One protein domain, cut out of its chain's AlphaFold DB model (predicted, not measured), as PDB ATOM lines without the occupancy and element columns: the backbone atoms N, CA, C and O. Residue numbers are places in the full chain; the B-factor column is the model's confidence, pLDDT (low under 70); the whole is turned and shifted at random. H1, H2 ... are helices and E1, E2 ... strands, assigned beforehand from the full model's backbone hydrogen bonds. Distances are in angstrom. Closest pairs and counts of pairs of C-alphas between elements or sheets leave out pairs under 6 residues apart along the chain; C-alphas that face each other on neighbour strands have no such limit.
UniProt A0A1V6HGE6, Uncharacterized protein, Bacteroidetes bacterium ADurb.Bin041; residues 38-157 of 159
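Overview. This is residues 38 to 157 of the 159 residues of an uncharacterized protein of Bacteroidetes bacterium ADurb.Bin041 (UniProt A0A1V6HGE6). One long strand, E3, runs through a strongly twisted sheet: E2 and E4 fold back along successive parts of one side, E5 runs along the other, and little E1 edges E2. Three helices pack on it at different places: H1 grazes it near E2, E3 and E5, H3 is by E2 and E5 and close to H1 but not clearly touching it, and H2, apart from both, grazes it mostly near E3. The printed part has 120 residues, with three named helices and five named strands, which follow each other along the chain as H1, E1, E2, E3, E4, H2, E5 and H3; the class is mixed, helices and strands, and the sheet is branched, its neighbour pairs E1 and E2, E2 and E3, E3 and E4, and E3 and E5 each antiparallel. The whole is compact, radius of gyration of the C-alphas 15.1 A, spanning 41 by 33 by 27 A.

Along the chain. E3, residues 79 to 94, is 38.6 A long, from (13.510, -56.703, 23.791) to (13.196, -50.432, 61.827). E1 is residues 62 to 64, E2 67 to 75 (20.0 A), E4 97 to 102 and E5 126 to 133 (23.1 A). H1, residues 46 to 57, and H3, 144 to 155, each measure 16.4 A; H2 is 113 to 118. C-alpha 155 is at (26.680, -56.541, 35.072).

Arrangement. E1 to E4 form a meander, each strand the antiparallel neighbour of the one before: N 64 and O 67 are 2.9 A apart, N 84 and O 70 2.9 A, N 92 and O 99 2.8 A. E5 is antiparallel to E3, N 87 and O 129 2.7 A apart. E2 bends by 84 degrees at residue 72, E3 by 85 degrees at 82. H1 and H2 only graze the sheet. H3 is on it, its closest C-alphas to E2 being Tyr 153 and Ile 75, 6.7 A. Every O i to N i+4 pair in H1, H2 and H3 is within hydrogen-bond range.

Size, cuts and confidence. The farthest C-alphas, Asn 77 and Asn 110, are 43.0 A apart. The printed part has no cut and no long link. Residues 38 to 44, 93 to 94, 97 and 119 to 124 have pLDDT under 70.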
ATOM      1  N   LYS A  38      18.165 -56.125  42.831       44.16
ATOM      2  CA  LYS A  38      18.899 -55.533  43.929       44.16
ATOM      3  C   LYS A  38      20.371 -55.693  43.579       44.16
ATOM      4  O   LYS A  38      20.954 -56.723  43.906       44.16
ATOM      5  N   PHE A  39      20.981 -54.691  42.960       48.84
ATOM      6  CA  PHE A  39      22.434 -54.615  43.006       48.84
ATOM      7  C   PHE A  39      22.792 -54.156  44.414       48.84
ATOM      8  O   PHE A  39      22.654 -52.990  44.781       48.84
ATOM      9  N   THR A  40      23.176 -55.117  45.245       42.69
ATOM     10  CA  THR A  40      24.116 -54.803  46.312       42.69
ATOM     11  C   THR A  40      25.450 -54.993  45.643       42.69
ATOM     12  O   THR A  40      25.955 -56.113  45.623       42.69
ATOM     13  N   ILE A  41      25.990 -53.947  45.020       43.12
ATOM     14  CA  ILE A  41      27.403 -54.058  44.741       43.12
ATOM     15  C   ILE A  41      28.079 -54.122  46.110       43.12
ATOM     16  O   ILE A  41      28.027 -53.188  46.907       43.12
ATOM     17  N   THR A  42      28.709 -55.255  46.398       43.22
ATOM     18  CA  THR A  42      29.744 -55.387  47.424       43.22
ATOM     19  C   THR A  42      31.023 -54.671  46.977       43.22
ATOM     20  O   THR A  42      32.119 -55.219  47.039       43.22
ATOM     21  N   GLY A  43      30.873 -53.447  46.481       45.34
ATOM     22  CA  GLY A  43      31.928 -52.539  46.085       45.34
ATOM     23  C   GLY A  43      31.888 -51.359  47.036       45.34
ATOM     24  O   GLY A  43      30.823 -50.886  47.433       45.34
ATOM     25  N   LYS A  44      33.059 -50.875  47.439       53.78
ATOM     26  CA  LYS A  44      33.171 -49.744  48.368       53.78
ATOM     27  C   LYS A  44      32.613 -48.427  47.784       53.78
ATOM     28  O   LYS A  44      32.588 -47.443  48.514       53.78
ATOM     29  N   ASN A  45      32.202 -48.369  46.506       73.06
ATOM     30  CA  ASN A  45      31.859 -47.116  45.825       73.06
ATOM     31  C   ASN A  45      30.774 -47.249  44.727       73.06
ATOM     32  O   ASN A  45      31.081 -47.396  43.548       73.06
ATOM     33  N   LEU A  46      29.499 -47.095  45.104       77.25
ATOM     34  CA  LEU A  46      28.353 -47.111  44.175       77.25
ATOM     35  C   LEU A  46      28.344 -45.952  43.157       77.25
ATOM     36  O   LEU A  46      27.649 -46.029  42.143       77.25
ATOM     37  N   ASP A  47      29.064 -44.856  43.417       81.06
ATOM     38  CA  ASP A  47      29.127 -43.735  42.472       81.06
ATOM     39  C   ASP A  47      30.051 -44.035  41.285       81.06
ATOM     40  O   ASP A  47      29.760 -43.609  40.167       81.06
ATOM     41  N   GLU A  48      31.112 -44.819  41.492       81.06
ATOM     42  CA  GLU A  48      31.978 -45.289  40.403       81.06
ATOM     43  C   GLU A  48      31.195 -46.163  39.415       81.06
ATOM     44  O   GLU A  48      31.276 -45.992  38.202       81.06
ATOM     45  N   GLU A  49      30.375 -47.065  39.931       80.31
ATOM     46  CA  GLU A  49      29.632 -48.036  39.127       80.31
ATOM     47  C   GLU A  49      28.498 -47.379  38.360       80.31
ATOM     48  O   GLU A  49      28.273 -47.674  37.185       80.31
ATOM     49  N   LEU A  50      27.842 -46.407  38.994       83.50
ATOM     50  CA  LEU A  50      26.896 -45.544  38.312       83.50
ATOM     51  C   LEU A  50      27.573 -44.749  37.183       83.50
ATOM     52  O   LEU A  50      26.964 -44.543  36.134       83.50
ATOM     53  N   SER A  51      28.820 -44.312  37.380       86.19
ATOM     54  CA  SER A  51      29.600 -43.628  36.345       86.19
ATOM     55  C   SER A  51      29.915 -44.549  35.158       86.19
ATOM     56  O   SER A  51      29.719 -44.151  34.006       86.19
ATOM     57  N   LYS A  52      30.319 -45.802  35.416       84.88
ATOM     58  CA  LYS A  52      30.543 -46.816  34.367       84.88
ATOM     59  C   LYS A  52      29.266 -47.077  33.566       84.88
ATOM     60  O   LYS A  52      29.274 -46.927  32.349       84.88
ATOM     61  N   LEU A  53      28.143 -47.318  34.249       85.69
ATOM     62  CA  LEU A  53      26.823 -47.491  33.626       85.69
ATOM     63  C   LEU A  53      26.433 -46.315  32.725       85.69
ATOM     64  O   LEU A  53      26.032 -46.524  31.584       85.69
ATOM     65  N   LYS A  54      26.568 -45.076  33.215       89.12
ATOM     66  CA  LYS A  54      26.282 -43.866  32.423       89.12
ATOM     67  C   LYS A  54      27.174 -43.757  31.192       89.12
ATOM     68  O   LYS A  54      26.713 -43.324  30.143       89.12
ATOM     69  N   THR A  55      28.440 -44.142  31.317       89.38
ATOM     70  CA  THR A  55      29.383 -44.114  30.196       89.38
ATOM     71  C   THR A  55      28.993 -45.140  29.135       89.38
ATOM     72  O   THR A  55      28.959 -44.809  27.954       89.38
ATOM     73  N   SER A  56      28.639 -46.361  29.544       88.75
ATOM     74  CA  SER A  56      28.304 -47.449  28.623       88.75
ATOM     75  C   SER A  56      26.927 -47.312  27.970       88.75
ATOM     76  O   SER A  56      26.795 -47.579  26.780       88.75
ATOM     77  N   LEU A  57      25.908 -46.880  28.719       89.25
ATOM     78  CA  LEU A  57      24.548 -46.662  28.200       89.25
ATOM     79  C   LEU A  57      24.401 -45.324  27.460       89.25
ATOM     80  O   LEU A  57      23.380 -45.065  26.824       89.25
ATOM     81  N   GLY A  58      25.407 -44.456  27.560       88.88
ATOM     82  CA  GLY A  58      25.373 -43.114  27.005       88.88
ATOM     83  C   GLY A  58      24.463 -42.161  27.783       88.88
ATOM     84  O   GLY A  58      24.108 -42.363  28.951       88.88
ATOM     85  N   LYS A  59      24.109 -41.054  27.124       91.06
ATOM     86  CA  LYS A  59      23.402 -39.939  27.758       91.06
ATOM     87  C   LYS A  59      21.976 -40.352  28.172       91.06
ATOM     88  O   LYS A  59      21.200 -40.749  27.301       91.06
ATOM     89  N   PRO A  60      21.592 -40.200  29.452       92.94
ATOM     90  CA  PRO A  60      20.227 -40.467  29.883       92.94
ATOM     91  C   PRO A  60      19.238 -39.460  29.277       92.94
ATOM     92  O   PRO A  60      19.575 -38.302  29.019       92.94
ATOM     93  N   LEU A  61      17.990 -39.899  29.099       91.88
ATOM     94  CA  LEU A  61      16.863 -39.035  28.748       91.88
ATOM     95  C   LEU A  61      16.595 -38.021  29.865       91.88
ATOM     96  O   LEU A  61      16.419 -36.833  29.607       91.88
ATOM     97  N   THR A  62      16.553 -38.509  31.105       89.50
ATOM     98  CA  THR A  62      16.344 -37.688  32.297       89.50
ATOM     99  C   THR A  62      17.299 -38.108  33.393       89.50
ATOM    100  O   THR A  62      17.474 -39.302  33.645       89.50
ATOM    101  N   GLU A  63      17.843 -37.124  34.093       89.44
ATOM    102  CA  GLU A  63      18.717 -37.318  35.238       89.44
ATOM    103  C   GLU A  63      18.295 -36.356  36.349       89.44
ATOM    104  O   GLU A  63      18.267 -35.143  36.159       89.44
ATOM    105  N   SER A  64      17.922 -36.928  37.492       86.81
ATOM    106  CA  SER A  64      17.516 -36.233  38.716       86.81
ATOM    107  C   SER A  64      18.169 -36.913  39.917       86.81
ATOM    108  O   SER A  64      18.564 -38.084  39.835       86.81
ATOM    109  N   GLU A  65      18.289 -36.214  41.042       81.44
ATOM    110  CA  GLU A  65      18.816 -36.787  42.283       81.44
ATOM    111  C   GLU A  65      17.861 -37.882  42.784       81.44
ATOM    112  O   GLU A  65      16.855 -37.612  43.432       81.44
ATOM    113  N   GLY A  66      18.173 -39.135  42.439       83.44
ATOM    114  CA  GLY A  66      17.405 -40.321  42.819       83.44
ATOM    115  C   GLY A  66      16.744 -41.075  41.668       83.44
ATOM    116  O   GLY A  66      16.377 -42.228  41.876       83.44
ATOM    117  N   VAL A  67      16.613 -40.495  40.469       88.81
ATOM    118  CA  VAL A  67      16.045 -41.194  39.299       88.81
ATOM    119  C   VAL A  67      16.807 -40.853  38.024       88.81
ATOM    120  O   VAL A  67      16.989 -39.681  37.690       88.81
ATOM    121  N   ILE A  68      17.200 -41.888  37.282       91.44
ATOM    122  CA  ILE A  68      17.827 -41.775  35.963       91.44
ATOM    123  C   ILE A  68      17.061 -42.663  34.987       91.44
ATOM    124  O   ILE A  68      16.675 -43.776  35.338       91.44
ATOM    125  N   ILE A  69      16.819 -42.168  33.774       91.81
ATOM    126  CA  ILE A  69      16.080 -42.899  32.740       91.81
ATOM    127  C   ILE A  69      16.865 -42.866  31.434       91.81
ATOM    128  O   ILE A  69      17.234 -41.790  30.966       91.81
ATOM    129  N   TRP A  70      17.058 -44.033  30.826       93.75
ATOM    130  CA  TRP A  70      17.554 -44.209  29.462       93.75
ATOM    131  C   TRP A  70      16.434 -44.748  28.575       93.75
ATOM    132  O   TRP A  70      15.645 -45.578  29.017       93.75
ATOM    133  N   ASN A  71      16.384 -44.287  27.328       92.81
ATOM    134  CA  ASN A  71      15.505 -44.820  26.286       92.81
ATOM    135  C   ASN A  71      16.345 -45.526  25.220       92.81
ATOM    136  O   ASN A  71      17.558 -45.325  25.165       92.81
ATOM    137  N   ASN A  72      15.673 -46.259  24.331       91.81
ATOM    138  CA  ASN A  72      16.287 -46.959  23.202       91.81
ATOM    139  C   ASN A  72      17.355 -47.960  23.668       91.81
ATOM    140  O   ASN A  72      18.434 -48.056  23.090       91.81
ATOM    141  N   VAL A  73      17.066 -48.648  24.773       91.81
ATOM    142  CA  VAL A  73      17.935 -49.678  25.334       91.81
ATOM    143  C   VAL A  73      17.553 -51.016  24.715       91.81
ATOM    144  O   VAL A  73      16.408 -51.447  24.835       91.81
ATOM    145  N   ASP A  74      18.520 -51.687  24.101       91.88
ATOM    146  CA  ASP A  74      18.339 -53.033  23.568       91.88
ATOM    147  C   ASP A  74      18.950 -54.042  24.541       91.88
ATOM    148  O   ASP A  74      20.151 -54.008  24.826       91.88
ATOM    149  N   ILE A  75      18.110 -54.928  25.079       88.81
ATOM    150  CA  ILE A  75      18.521 -55.955  26.038       88.81
ATOM    151  C   ILE A  75      18.308 -57.330  25.390       88.81
ATOM    152  O   ILE A  75      17.158 -57.718  25.137       88.81
ATOM    153  N   PRO A  76      19.387 -58.097  25.137       87.06
ATOM    154  CA  PRO A  76      19.287 -59.435  24.568       87.06
ATOM    155  C   PRO A  76      18.308 -60.318  25.349       87.06
ATOM    156  O   PRO A  76      18.297 -60.310  26.577       87.06
ATOM    157  N   ASN A  77      17.488 -61.091  24.632       86.19
ATOM    158  CA  ASN A  77      16.467 -61.989  25.197       86.19
ATOM    159  C   ASN A  77      15.346 -61.301  26.006       86.19
ATOM    160  O   ASN A  77      14.554 -61.983  26.658       86.19
ATOM    161  N   VAL A  78      15.252 -59.968  25.951       86.44
ATOM    162  CA  VAL A  78      14.222 -59.178  26.641       86.44
ATOM    163  C   VAL A  78      13.448 -58.321  25.644       86.44
ATOM    164  O   VAL A  78      12.222 -58.402  25.607       86.44
ATOM    165  N   GLY A  79      14.139 -57.538  24.812       86.50
ATOM    166  CA  GLY A  79      13.510 -56.703  23.791       86.50
ATOM    167  C   GLY A  79      14.396 -55.556  23.311       86.50
ATOM    168  O   GLY A  79      15.486 -55.337  23.839       86.50
ATOM    169  N   ASN A  80      13.879 -54.824  22.326       90.50
ATOM    170  CA  ASN A  80      14.519 -53.650  21.733       90.50
ATOM    171  C   ASN A  80      13.693 -52.391  22.017       90.50
ATOM    172  O   ASN A  80      12.508 -52.489  22.354       90.50
ATOM    173  N   ASP A  81      14.298 -51.219  21.830       89.94
ATOM    174  CA  ASP A  81      13.677 -49.910  22.068       89.94
ATOM    175  C   ASP A  81      13.080 -49.751  23.484       89.94
ATOM    176  O   ASP A  81      12.001 -49.170  23.677       89.94
ATOM    177  N   LEU A  82      13.763 -50.285  24.494       90.81
ATOM    178  CA  LEU A  82      13.275 -50.307  25.868       90.81
ATOM    179  C   LEU A  82      13.625 -49.021  26.615       90.81
ATOM    180  O   LEU A  82      14.553 -48.286  26.265       90.81
ATOM    181  N   GLN A  83      12.891 -48.779  27.696       92.31
ATOM    182  CA  GLN A  83      13.239 -47.796  28.705       92.31
ATOM    183  C   GLN A  83      13.858 -48.496  29.917       92.31
ATOM    184  O   GLN A  83      13.253 -49.389  30.510       92.31
ATOM    185  N   LEU A  84      15.041 -48.050  30.331       90.31
ATOM    186  CA  LEU A  84      15.683 -48.474  31.571       90.31
ATOM    187  C   LEU A  84      15.595 -47.339  32.590       90.31
ATOM    188  O   LEU A  84      16.137 -46.257  32.374       90.31
ATOM    189  N   LYS A  85      14.943 -47.590  33.722       89.06
ATOM    190  CA  LYS A  85      14.854 -46.654  34.845       89.06
ATOM    191  C   LYS A  85      15.678 -47.159  36.015       89.06
ATOM    192  O   LYS A  85      15.453 -48.268  36.483       89.06
ATOM    193  N   LEU A  86      16.564 -46.314  36.520       88.06
ATOM    194  CA  LEU A  86      17.317 -46.506  37.752       88.06
ATOM    195  C   LEU A  86      16.743 -45.594  38.837       88.06
ATOM    196  O   LEU A  86      16.535 -44.404  38.607       88.06
ATOM    197  N   VAL A  87      16.518 -46.146  40.025       86.44
ATOM    198  CA  VAL A  87      16.128 -45.419  41.234       86.44
ATOM    199  C   VAL A  87      17.201 -45.602  42.308       86.44
ATOM    200  O   VAL A  87      17.465 -46.722  42.740       86.44
ATOM    201  N   ASP A  88      17.823 -44.504  42.731       86.12
ATOM    202  CA  ASP A  88      18.870 -44.447  43.757       86.12
ATOM    203  C   ASP A  88      18.258 -43.995  45.083       86.12
ATOM    204  O   ASP A  88      17.521 -43.006  45.136       86.12
ATOM    205  N   GLY A  89      18.533 -44.716  46.165       82.62
ATOM    206  CA  GLY A  89      17.932 -44.413  47.455       82.62
ATOM    207  C   GLY A  89      18.515 -45.191  48.620       82.62
ATOM    208  O   GLY A  89      19.533 -45.877  48.515       82.62
ATOM    209  N   LEU A  90      17.834 -45.087  49.755       81.00
ATOM    210  CA  LEU A  90      18.220 -45.702  51.016       81.00
ATOM    211  C   LEU A  90      17.215 -46.764  51.436       81.00
ATOM    212  O   LEU A  90      16.019 -46.501  51.538       81.00
ATOM    213  N   LEU A  91      17.714 -47.951  51.747       76.94
ATOM    214  CA  LEU A  91      16.997 -48.969  52.489       76.94
ATOM    215  C   LEU A  91      17.206 -48.722  53.984       76.94
ATOM    216  O   LEU A  91      18.307 -48.850  54.508       76.94
ATOM    217  N   THR A  92      16.129 -48.360  54.664       71.56
ATOM    218  CA  THR A  92      16.102 -48.167  56.116       71.56
ATOM    219  C   THR A  92      15.402 -49.344  56.769       71.56
ATOM    220  O   THR A  92      14.385 -49.815  56.260       71.56
ATOM    221  N   THR A  93      15.937 -49.824  57.887       67.38
ATOM    222  CA  THR A  93      15.329 -50.896  58.676       67.38
ATOM    223  C   THR A  93      14.904 -50.362  60.039       67.38
ATOM    224  O   THR A  93      15.627 -49.600  60.679       67.38
ATOM    225  N   LYS A  94      13.699 -50.728  60.482       65.25
ATOM    226  CA  LYS A  94      13.196 -50.432  61.827       65.25
ATOM    227  C   LYS A  94      12.482 -51.671  62.356       65.25
ATOM    228  O   LYS A  94      11.376 -51.981  61.926       65.25
ATOM    229  N   GLY A  95      13.116 -52.383  63.286       72.69
ATOM    230  CA  GLY A  95      12.634 -53.698  63.714       72.69
ATOM    231  C   GLY A  95      12.660 -54.690  62.549       72.69
ATOM    232  O   GLY A  95      13.679 -54.810  61.872       72.69
ATOM    233  N   CYS A  96      11.537 -55.366  62.299       70.50
ATOM    234  CA  CYS A  96      11.377 -56.297  61.175       70.50
ATOM    235  C   CYS A  96      10.968 -55.614  59.857       70.50
ATOM    236  O   CYS A  96      10.895 -56.284  58.828       70.50
ATOM    237  N   ASP A  97      10.726 -54.299  59.865       63.47
ATOM    238  CA  ASP A  97      10.314 -53.565  58.672       63.47
ATOM    239  C   ASP A  97      11.525 -53.014  57.922       63.47
ATOM    240  O   ASP A  97      12.377 -52.331  58.497       63.47
ATOM    241  N   ALA A  98      11.554 -53.228  56.607       70.19
ATOM    242  CA  ALA A  98      12.493 -52.589  55.697       70.19
ATOM    243  C   ALA A  98      11.739 -51.664  54.733       70.19
ATOM    244  O   ALA A  98      10.750 -52.065  54.119       70.19
ATOM    245  N   ARG A  99      12.200 -50.419  54.586       71.88
ATOM    246  CA  ARG A  99      11.606 -49.419  53.690       71.88
ATOM    247  C   ARG A  99      12.667 -48.798  52.803       71.88
ATOM    248  O   ARG A  99      13.651 -48.255  53.305       71.88
ATOM    249  N   PHE A 100      12.439 -48.850  51.496       78.88
ATOM    250  CA  PHE A 100      13.245 -48.132  50.520       78.88
ATOM    251  C   PHE A 100      12.702 -46.718  50.318       78.88
ATOM    252  O   PHE A 100      11.503 -46.524  50.119       78.88
ATOM    253  N   LYS A 101      13.593 -45.731  50.364       81.69
ATOM    254  CA  LYS A 101      13.293 -44.325  50.131       81.69
ATOM    255  C   LYS A 101      14.225 -43.789  49.040       81.69
ATOM    256  O   LYS A 101      15.418 -43.654  49.314       81.69
ATOM    257  N   PRO A 102      13.708 -43.465  47.842       84.62
ATOM    258  CA  PRO A 102      14.486 -42.792  46.808       84.62
ATOM    259  C   PRO A 102      15.068 -41.470  47.312       84.62
ATOM    260  O   PRO A 102      14.448 -40.781  48.134       84.62
ATOM    261  N   PHE A 103      16.236 -41.094  46.796       87.25
ATOM    262  CA  PHE A 103      16.677 -39.708  46.875       87.25
ATOM    263  C   PHE A 103      15.732 -38.820  46.061       87.25
ATOM    264  O   PHE A 103      15.002 -39.293  45.187       87.25
ATOM    265  N   VAL A 104      15.680 -37.545  46.429       86.44
ATOM    266  CA  VAL A 104      14.826 -36.555  45.775       86.44
ATOM    267  C   VAL A 104      15.617 -35.267  45.674       86.44
ATOM    268  O   VAL A 104      16.159 -34.817  46.688       86.44
ATOM    269  N   ASP A 105      15.601 -34.658  44.493       82.25
ATOM    270  CA  ASP A 105      16.144 -33.320  44.274       82.25
ATOM    271  C   ASP A 105      15.528 -32.328  45.257       82.25
ATOM    272  O   ASP A 105      14.309 -32.122  45.321       82.25
ATOM    273  N   THR A 106      16.375 -31.686  46.055       82.25
ATOM    274  CA  THR A 106      15.904 -30.735  47.056       82.25
ATOM    275  C   THR A 106      16.854 -29.566  47.248       82.25
ATOM    276  O   THR A 106      18.064 -29.714  47.387       82.25
ATOM    277  N   LYS A 107      16.279 -28.363  47.352       84.44
ATOM    278  CA  LYS A 107      17.026 -27.149  47.720       84.44
ATOM    279  C   LYS A 107      17.480 -27.161  49.189       84.44
ATOM    280  O   LYS A 107      18.323 -26.356  49.580       84.44
ATOM    281  N   ASN A 108      16.922 -28.045  50.022       85.00
ATOM    282  CA  ASN A 108      17.300 -28.162  51.427       85.00
ATOM    283  C   ASN A 108      18.555 -29.037  51.572       85.00
ATOM    284  O   ASN A 108      18.472 -30.262  51.518       85.00
ATOM    285  N   LYS A 109      19.708 -28.412  51.837       77.62
ATOM    286  CA  LYS A 109      21.010 -29.095  51.956       77.62
ATOM    287  C   LYS A 109      21.008 -30.265  52.950       77.62
ATOM    288  O   LYS A 109      21.623 -31.288  52.654       77.62
ATOM    289  N   ASN A 110      20.260 -30.172  54.054       78.56
ATOM    290  CA  ASN A 110      20.167 -31.225  55.081       78.56
ATOM    291  C   ASN A 110      19.366 -32.454  54.620       78.56
ATOM    292  O   ASN A 110      19.371 -33.490  55.278       78.56
ATOM    293  N   LYS A 111      18.649 -32.334  53.500       78.12
ATOM    294  CA  LYS A 111      17.899 -33.416  52.862       78.12
ATOM    295  C   LYS A 111      18.524 -33.853  51.531       78.12
ATOM    296  O   LYS A 111      17.951 -34.722  50.887       78.12
ATOM    297  N   SER A 112      19.672 -33.303  51.129       81.81
ATOM    298  CA  SER A 112      20.383 -33.739  49.913       81.81
ATOM    299  C   SER A 112      20.914 -35.171  50.048       81.81
ATOM    300  O   SER A 112      21.185 -35.626  51.165       81.81
ATOM    301  N   LYS A 113      21.122 -35.866  48.923       82.69
ATOM    302  CA  LYS A 113      21.770 -37.187  48.870       82.69
ATOM    303  C   LYS A 113      23.102 -37.159  49.606       82.69
ATOM    304  O   LYS A 113      23.332 -37.979  50.489       82.69
ATOM    305  N   ASN A 114      23.943 -36.167  49.318       80.31
ATOM    306  CA  ASN A 114      25.269 -36.041  49.927       80.31
ATOM    307  C   ASN A 114      25.207 -35.937  51.456       80.31
ATOM    308  O   ASN A 114      26.013 -36.551  52.148       80.31
ATOM    309  N   CYS A 115      24.250 -35.181  52.003       77.00
ATOM    310  CA  CYS A 115      24.073 -35.089  53.453       77.00
ATOM    311  C   CYS A 115      23.572 -36.410  54.049       77.00
ATOM    312  O   CYS A 115      24.094 -36.862  55.062       77.00
ATOM    313  N   GLN A 116      22.584 -37.043  53.412       76.06
ATOM    314  CA  GLN A 116      22.026 -38.315  53.876       76.06
ATOM    315  C   GLN A 116      23.061 -39.449  53.841       76.06
ATOM    316  O   GLN A 116      23.077 -40.276  54.746       76.06
ATOM    317  N   LEU A 117      23.947 -39.468  52.839       76.50
ATOM    318  CA  LEU A 117      25.026 -40.451  52.729       76.50
ATOM    319  C   LEU A 117      26.129 -40.250  53.776       76.50
ATOM    320  O   LEU A 117      26.640 -41.238  54.284       76.50
ATOM    321  N   LYS A 118      26.454 -39.005  54.157       72.44
ATOM    322  CA  LYS A 118      27.435 -38.716  55.224       72.44
ATOM    323  C   LYS A 118      27.011 -39.221  56.605       72.44
ATOM    324  O   LYS A 118      27.862 -39.466  57.448       72.44
ATOM    325  N   CYS A 119      25.706 -39.321  56.855       63.97
ATOM    326  CA  CYS A 119      25.153 -39.761  58.140       63.97
ATOM    327  C   CYS A 119      24.984 -41.285  58.243       63.97
ATOM    328  O   CYS A 119      24.427 -41.771  59.227       63.97
ATOM    329  N   LEU A 120      25.406 -42.034  57.226       64.19
ATOM    330  CA  LEU A 120      25.295 -43.482  57.166       64.19
ATOM    331  C   LEU A 120      26.697 -44.080  57.096       64.19
ATOM    332  O   LEU A 120      27.550 -43.543  56.396       64.19
ATOM    333  N   ASP A 121      26.913 -45.208  57.778       57.84
ATOM    334  CA  ASP A 121      28.070 -46.065  57.503       57.84
ATOM    335  C   ASP A 121      28.151 -46.280  55.988       57.84
ATOM    336  O   ASP A 121      27.173 -46.747  55.386       57.84
ATOM    337  N   GLU A 122      29.291 -45.910  55.396       51.25
ATOM    338  CA  GLU A 122      29.526 -45.928  53.953       51.25
ATOM    339  C   GLU A 122      28.904 -47.187  53.323       51.25
ATOM    340  O   GLU A 122      29.279 -48.324  53.610       51.25
ATOM    341  N   ASN A 123      27.899 -46.976  52.469       53.78
ATOM    342  CA  ASN A 123      27.330 -47.974  51.559       53.78
ATOM    343  C   ASN A 123      26.500 -49.136  52.134       53.78
ATOM    344  O   ASN A 123      25.959 -49.907  51.341       53.78
ATOM    345  N   LYS A 124      26.278 -49.279  53.449       60.12
ATOM    346  CA  LYS A 124      25.467 -50.424  53.942       60.12
ATOM    347  C   LYS A 124      23.998 -50.359  53.499       60.12
ATOM    348  O   LYS A 124      23.401 -51.382  53.148       60.12
ATOM    349  N   ASN A 125      23.446 -49.146  53.458       73.25
ATOM    350  CA  ASN A 125      22.010 -48.908  53.290       73.25
ATOM    351  C   ASN A 125      21.623 -48.315  51.931       73.25
ATOM    352  O   ASN A 125      20.439 -48.292  51.607       73.25
ATOM    353  N   ARG A 126      22.572 -47.850  51.109       78.75
ATOM    354  CA  ARG A 126      22.255 -47.363  49.757       78.75
ATOM    355  C   ARG A 126      21.887 -48.539  48.850       78.75
ATOM    356  O   ARG A 126      22.493 -49.610  48.926       78.75
ATOM    357  N   ARG A 127      20.857 -48.364  48.026       76.56
ATOM    358  CA  ARG A 127      20.387 -49.355  47.051       76.56
ATOM    359  C   ARG A 127      20.070 -48.661  45.731       76.56
ATOM    360  O   ARG A 127      19.503 -47.571  45.731       76.56
ATOM    361  N   LEU A 128      20.415 -49.331  44.635       77.75
ATOM    362  CA  LEU A 128      20.035 -48.957  43.277       77.75
ATOM    363  C   LEU A 128      19.018 -49.980  42.770       77.75
ATOM    364  O   LEU A 128      19.286 -51.183  42.821       77.75
ATOM    365  N   TYR A 129      17.861 -49.516  42.310       79.38
ATOM    366  CA  TYR A 129      16.816 -50.358  41.729       79.38
ATOM    367  C   TYR A 129      16.632 -50.047  40.259       79.38
ATOM    368  O   TYR A 129      16.481 -48.889  39.888       79.38
ATOM    369  N   PHE A 130      16.604 -51.093  39.440       81.50
ATOM    370  CA  PHE A 130      16.379 -50.981  38.007       81.50
ATOM    371  C   PHE A 130      14.996 -51.504  37.639       81.50
ATOM    372  O   PHE A 130      14.517 -52.482  38.210       81.50
ATOM    373  N   THR A 131      14.364 -50.860  36.670       85.75
ATOM    374  CA  THR A 131      13.122 -51.313  36.049       85.75
ATOM    375  C   THR A 131      13.259 -51.174  34.543       85.75
ATOM    376  O   THR A 131      13.710 -50.137  34.058       85.75
ATOM    377  N   VAL A 132      12.866 -52.217  33.815       86.94
ATOM    378  CA  VAL A 132      12.845 -52.225  32.351       86.94
ATOM    379  C   VAL A 132      11.399 -52.121  31.893       86.94
ATOM    380  O   VAL A 132      10.548 -52.901  32.328       86.94
ATOM    381  N   MET A 133      11.120 -51.137  31.047       88.38
ATOM    382  CA  MET A 133       9.777 -50.809  30.591       88.38
ATOM    383  C   MET A 133       9.714 -50.715  29.068       88.38
ATOM    384  O   MET A 133      10.714 -50.427  28.413       88.38
ATOM    385  N   ASP A 134       8.528 -50.938  28.509       83.75
ATOM    386  CA  ASP A 134       8.234 -50.598  27.116       83.75
ATOM    387  C   ASP A 134       7.982 -49.084  26.944       83.75
ATOM    388  O   ASP A 134       7.957 -48.311  27.905       83.75
ATOM    389  N   LYS A 135       7.735 -48.647  25.701       80.00
ATOM    390  CA  LYS A 135       7.389 -47.249  25.374       80.00
ATOM    391  C   LYS A 135       6.088 -46.760  26.031       80.00
ATOM    392  O   LYS A 135       5.858 -45.556  26.090       80.00
ATOM    393  N   ALA A 136       5.238 -47.670  26.505       81.50
ATOM    394  CA  ALA A 136       3.994 -47.369  27.207       81.50
ATOM    395  C   ALA A 136       4.161 -47.381  28.744       81.50
ATOM    396  O   ALA A 136       3.172 -47.247  29.465       81.50
ATOM    397  N   ASN A 137       5.398 -47.471  29.248       78.50
ATOM    398  CA  ASN A 137       5.751 -47.552  30.668       78.50
ATOM    399  C   ASN A 137       5.223 -48.807  31.383       78.50
ATOM    400  O   ASN A 137       5.074 -48.813  32.609       78.50
ATOM    401  N   ASN A 138       4.948 -49.885  30.647       80.75
ATOM    402  CA  ASN A 138       4.638 -51.174  31.252       80.75
ATOM    403  C   ASN A 138       5.934 -51.888  31.608       80.75
ATOM    404  O   ASN A 138       6.863 -51.932  30.806       80.75
ATOM    405  N   ASN A 139       5.986 -52.495  32.792       82.38
ATOM    406  CA  ASN A 139       7.076 -53.396  33.139       82.38
ATOM    407  C   ASN A 139       7.012 -54.639  32.243       82.38
ATOM    408  O   ASN A 139       5.989 -55.325  32.215       82.38
ATOM    409  N   ILE A 140       8.101 -54.918  31.532       82.50
ATOM    410  CA  ILE A 140       8.159 -56.020  30.565       82.50
ATOM    411  C   ILE A 140       8.848 -57.276  31.100       82.50
ATOM    412  O   ILE A 140       8.797 -58.326  30.462       82.50
ATOM    413  N   VAL A 141       9.497 -57.205  32.265       81.06
ATOM    414  CA  VAL A 141      10.192 -58.361  32.840       81.06
ATOM    415  C   VAL A 141       9.181 -59.191  33.621       81.06
ATOM    416  O   VAL A 141       8.874 -58.901  34.775       81.06
ATOM    417  N   VAL A 142       8.653 -60.227  32.972       80.31
ATOM    418  CA  VAL A 142       7.524 -61.026  33.484       80.31
ATOM    419  C   VAL A 142       7.911 -62.416  33.995       80.31
ATOM    420  O   VAL A 142       7.064 -63.134  34.520       80.31
ATOM    421  N   ASN A 143       9.172 -62.831  33.836       76.88
ATOM    422  CA  ASN A 143       9.645 -64.148  34.263       76.88
ATOM    423  C   ASN A 143      11.120 -64.134  34.705       76.88
ATOM    424  O   ASN A 143      11.843 -63.161  34.484       76.88
ATOM    425  N   GLU A 144      11.562 -65.234  35.326       78.56
ATOM    426  CA  GLU A 144      12.919 -65.366  35.873       78.56
ATOM    427  C   GLU A 144      14.011 -65.375  34.787       78.56
ATOM    428  O   GLU A 144      15.106 -64.890  35.035       78.56
ATOM    429  N   ALA A 145      13.735 -65.851  33.570       79.81
ATOM    430  CA  ALA A 145      14.727 -65.862  32.490       79.81
ATOM    431  C   ALA A 145      15.020 -64.446  31.960       79.81
ATOM    432  O   ALA A 145      16.179 -64.058  31.833       79.81
ATOM    433  N   MET A 146      13.976 -63.647  31.717       81.19
ATOM    434  CA  MET A 146      14.113 -62.231  31.349       81.19
ATOM    435  C   MET A 146      14.765 -61.445  32.472       81.19
ATOM    436  O   MET A 146      15.585 -60.568  32.225       81.19
ATOM    437  N   LYS A 147      14.424 -61.793  33.718       80.50
ATOM    438  CA  LYS A 147      15.140 -61.316  34.882       80.50
ATOM    439  C   LYS A 147      16.629 -61.659  34.662       80.50
ATOM    440  O   LYS A 147      17.424 -60.733  34.531       80.50
ATOM    441  N   VAL A 148      17.077 -62.913  34.586       81.38
ATOM    442  CA  VAL A 148      18.524 -63.248  34.453       81.38
ATOM    443  C   VAL A 148      19.216 -62.443  33.343       81.38
ATOM    444  O   VAL A 148      20.218 -61.783  33.619       81.38
ATOM    445  N   ALA A 149      18.600 -62.353  32.163       85.06
ATOM    446  CA  ALA A 149      19.118 -61.582  31.034       85.06
ATOM    447  C   ALA A 149      19.338 -60.085  31.341       85.06
ATOM    448  O   ALA A 149      20.377 -59.530  30.986       85.06
ATOM    449  N   VAL A 150      18.404 -59.423  32.040       84.62
ATOM    450  CA  VAL A 150      18.578 -58.019  32.463       84.62
ATOM    451  C   VAL A 150      19.762 -57.867  33.421       84.62
ATOM    452  O   VAL A 150      20.485 -56.878  33.335       84.62
ATOM    453  N   THR A 151      19.980 -58.816  34.333       79.94
ATOM    454  CA  THR A 151      21.132 -58.731  35.250       79.94
ATOM    455  C   THR A 151      22.445 -58.921  34.540       79.94
ATOM    456  O   THR A 151      23.330 -58.095  34.718       79.94
ATOM    457  N   GLU A 152      22.562 -59.946  33.702       83.19
ATOM    458  CA  GLU A 152      23.778 -60.176  32.923       83.19
ATOM    459  C   GLU A 152      24.107 -58.962  32.049       83.19
ATOM    460  O   GLU A 152      25.249 -58.507  32.024       83.19
ATOM    461  N   TYR A 153      23.091 -58.381  31.403       86.25
ATOM    462  CA  TYR A 153      23.226 -57.151  30.630       86.25
ATOM    463  C   TYR A 153      23.803 -55.995  31.458       86.25
ATOM    464  O   TYR A 153      24.768 -55.363  31.035       86.25
ATOM    465  N   LEU A 154      23.250 -55.730  32.647       84.06
ATOM    466  CA  LEU A 154      23.709 -54.636  33.509       84.06
ATOM    467  C   LEU A 154      25.093 -54.907  34.120       84.06
ATOM    468  O   LEU A 154      25.909 -53.991  34.214       84.06
ATOM    469  N   GLU A 155      25.383 -56.149  34.510       79.75
ATOM    470  CA  GLU A 155      26.680 -56.541  35.072       79.75
ATOM    471  C   GLU A 155      27.829 -56.385  34.074       79.75
ATOM    472  O   GLU A 155      28.945 -56.057  34.483       79.75
ATOM    473  N   ASN A 156      27.570 -56.572  32.777       83.31
ATOM    474  CA  ASN A 156      28.576 -56.407  31.725       83.31
ATOM    475  C   ASN A 156      29.127 -54.975  31.614       83.31
ATOM    476  O   ASN A 156      30.175 -54.784  31.006       83.31
ATOM    477  N   PHE A 157      28.453 -53.974  32.188       80.69
ATOM    478  CA  PHE A 157      28.947 -52.592  32.214       80.69
ATOM    479  C   PHE A 157      29.764 -52.249  33.461       80.69
ATOM    480  O   PHE A 157      30.436 -51.221  33.487       80.69
TER     481      PHE A 157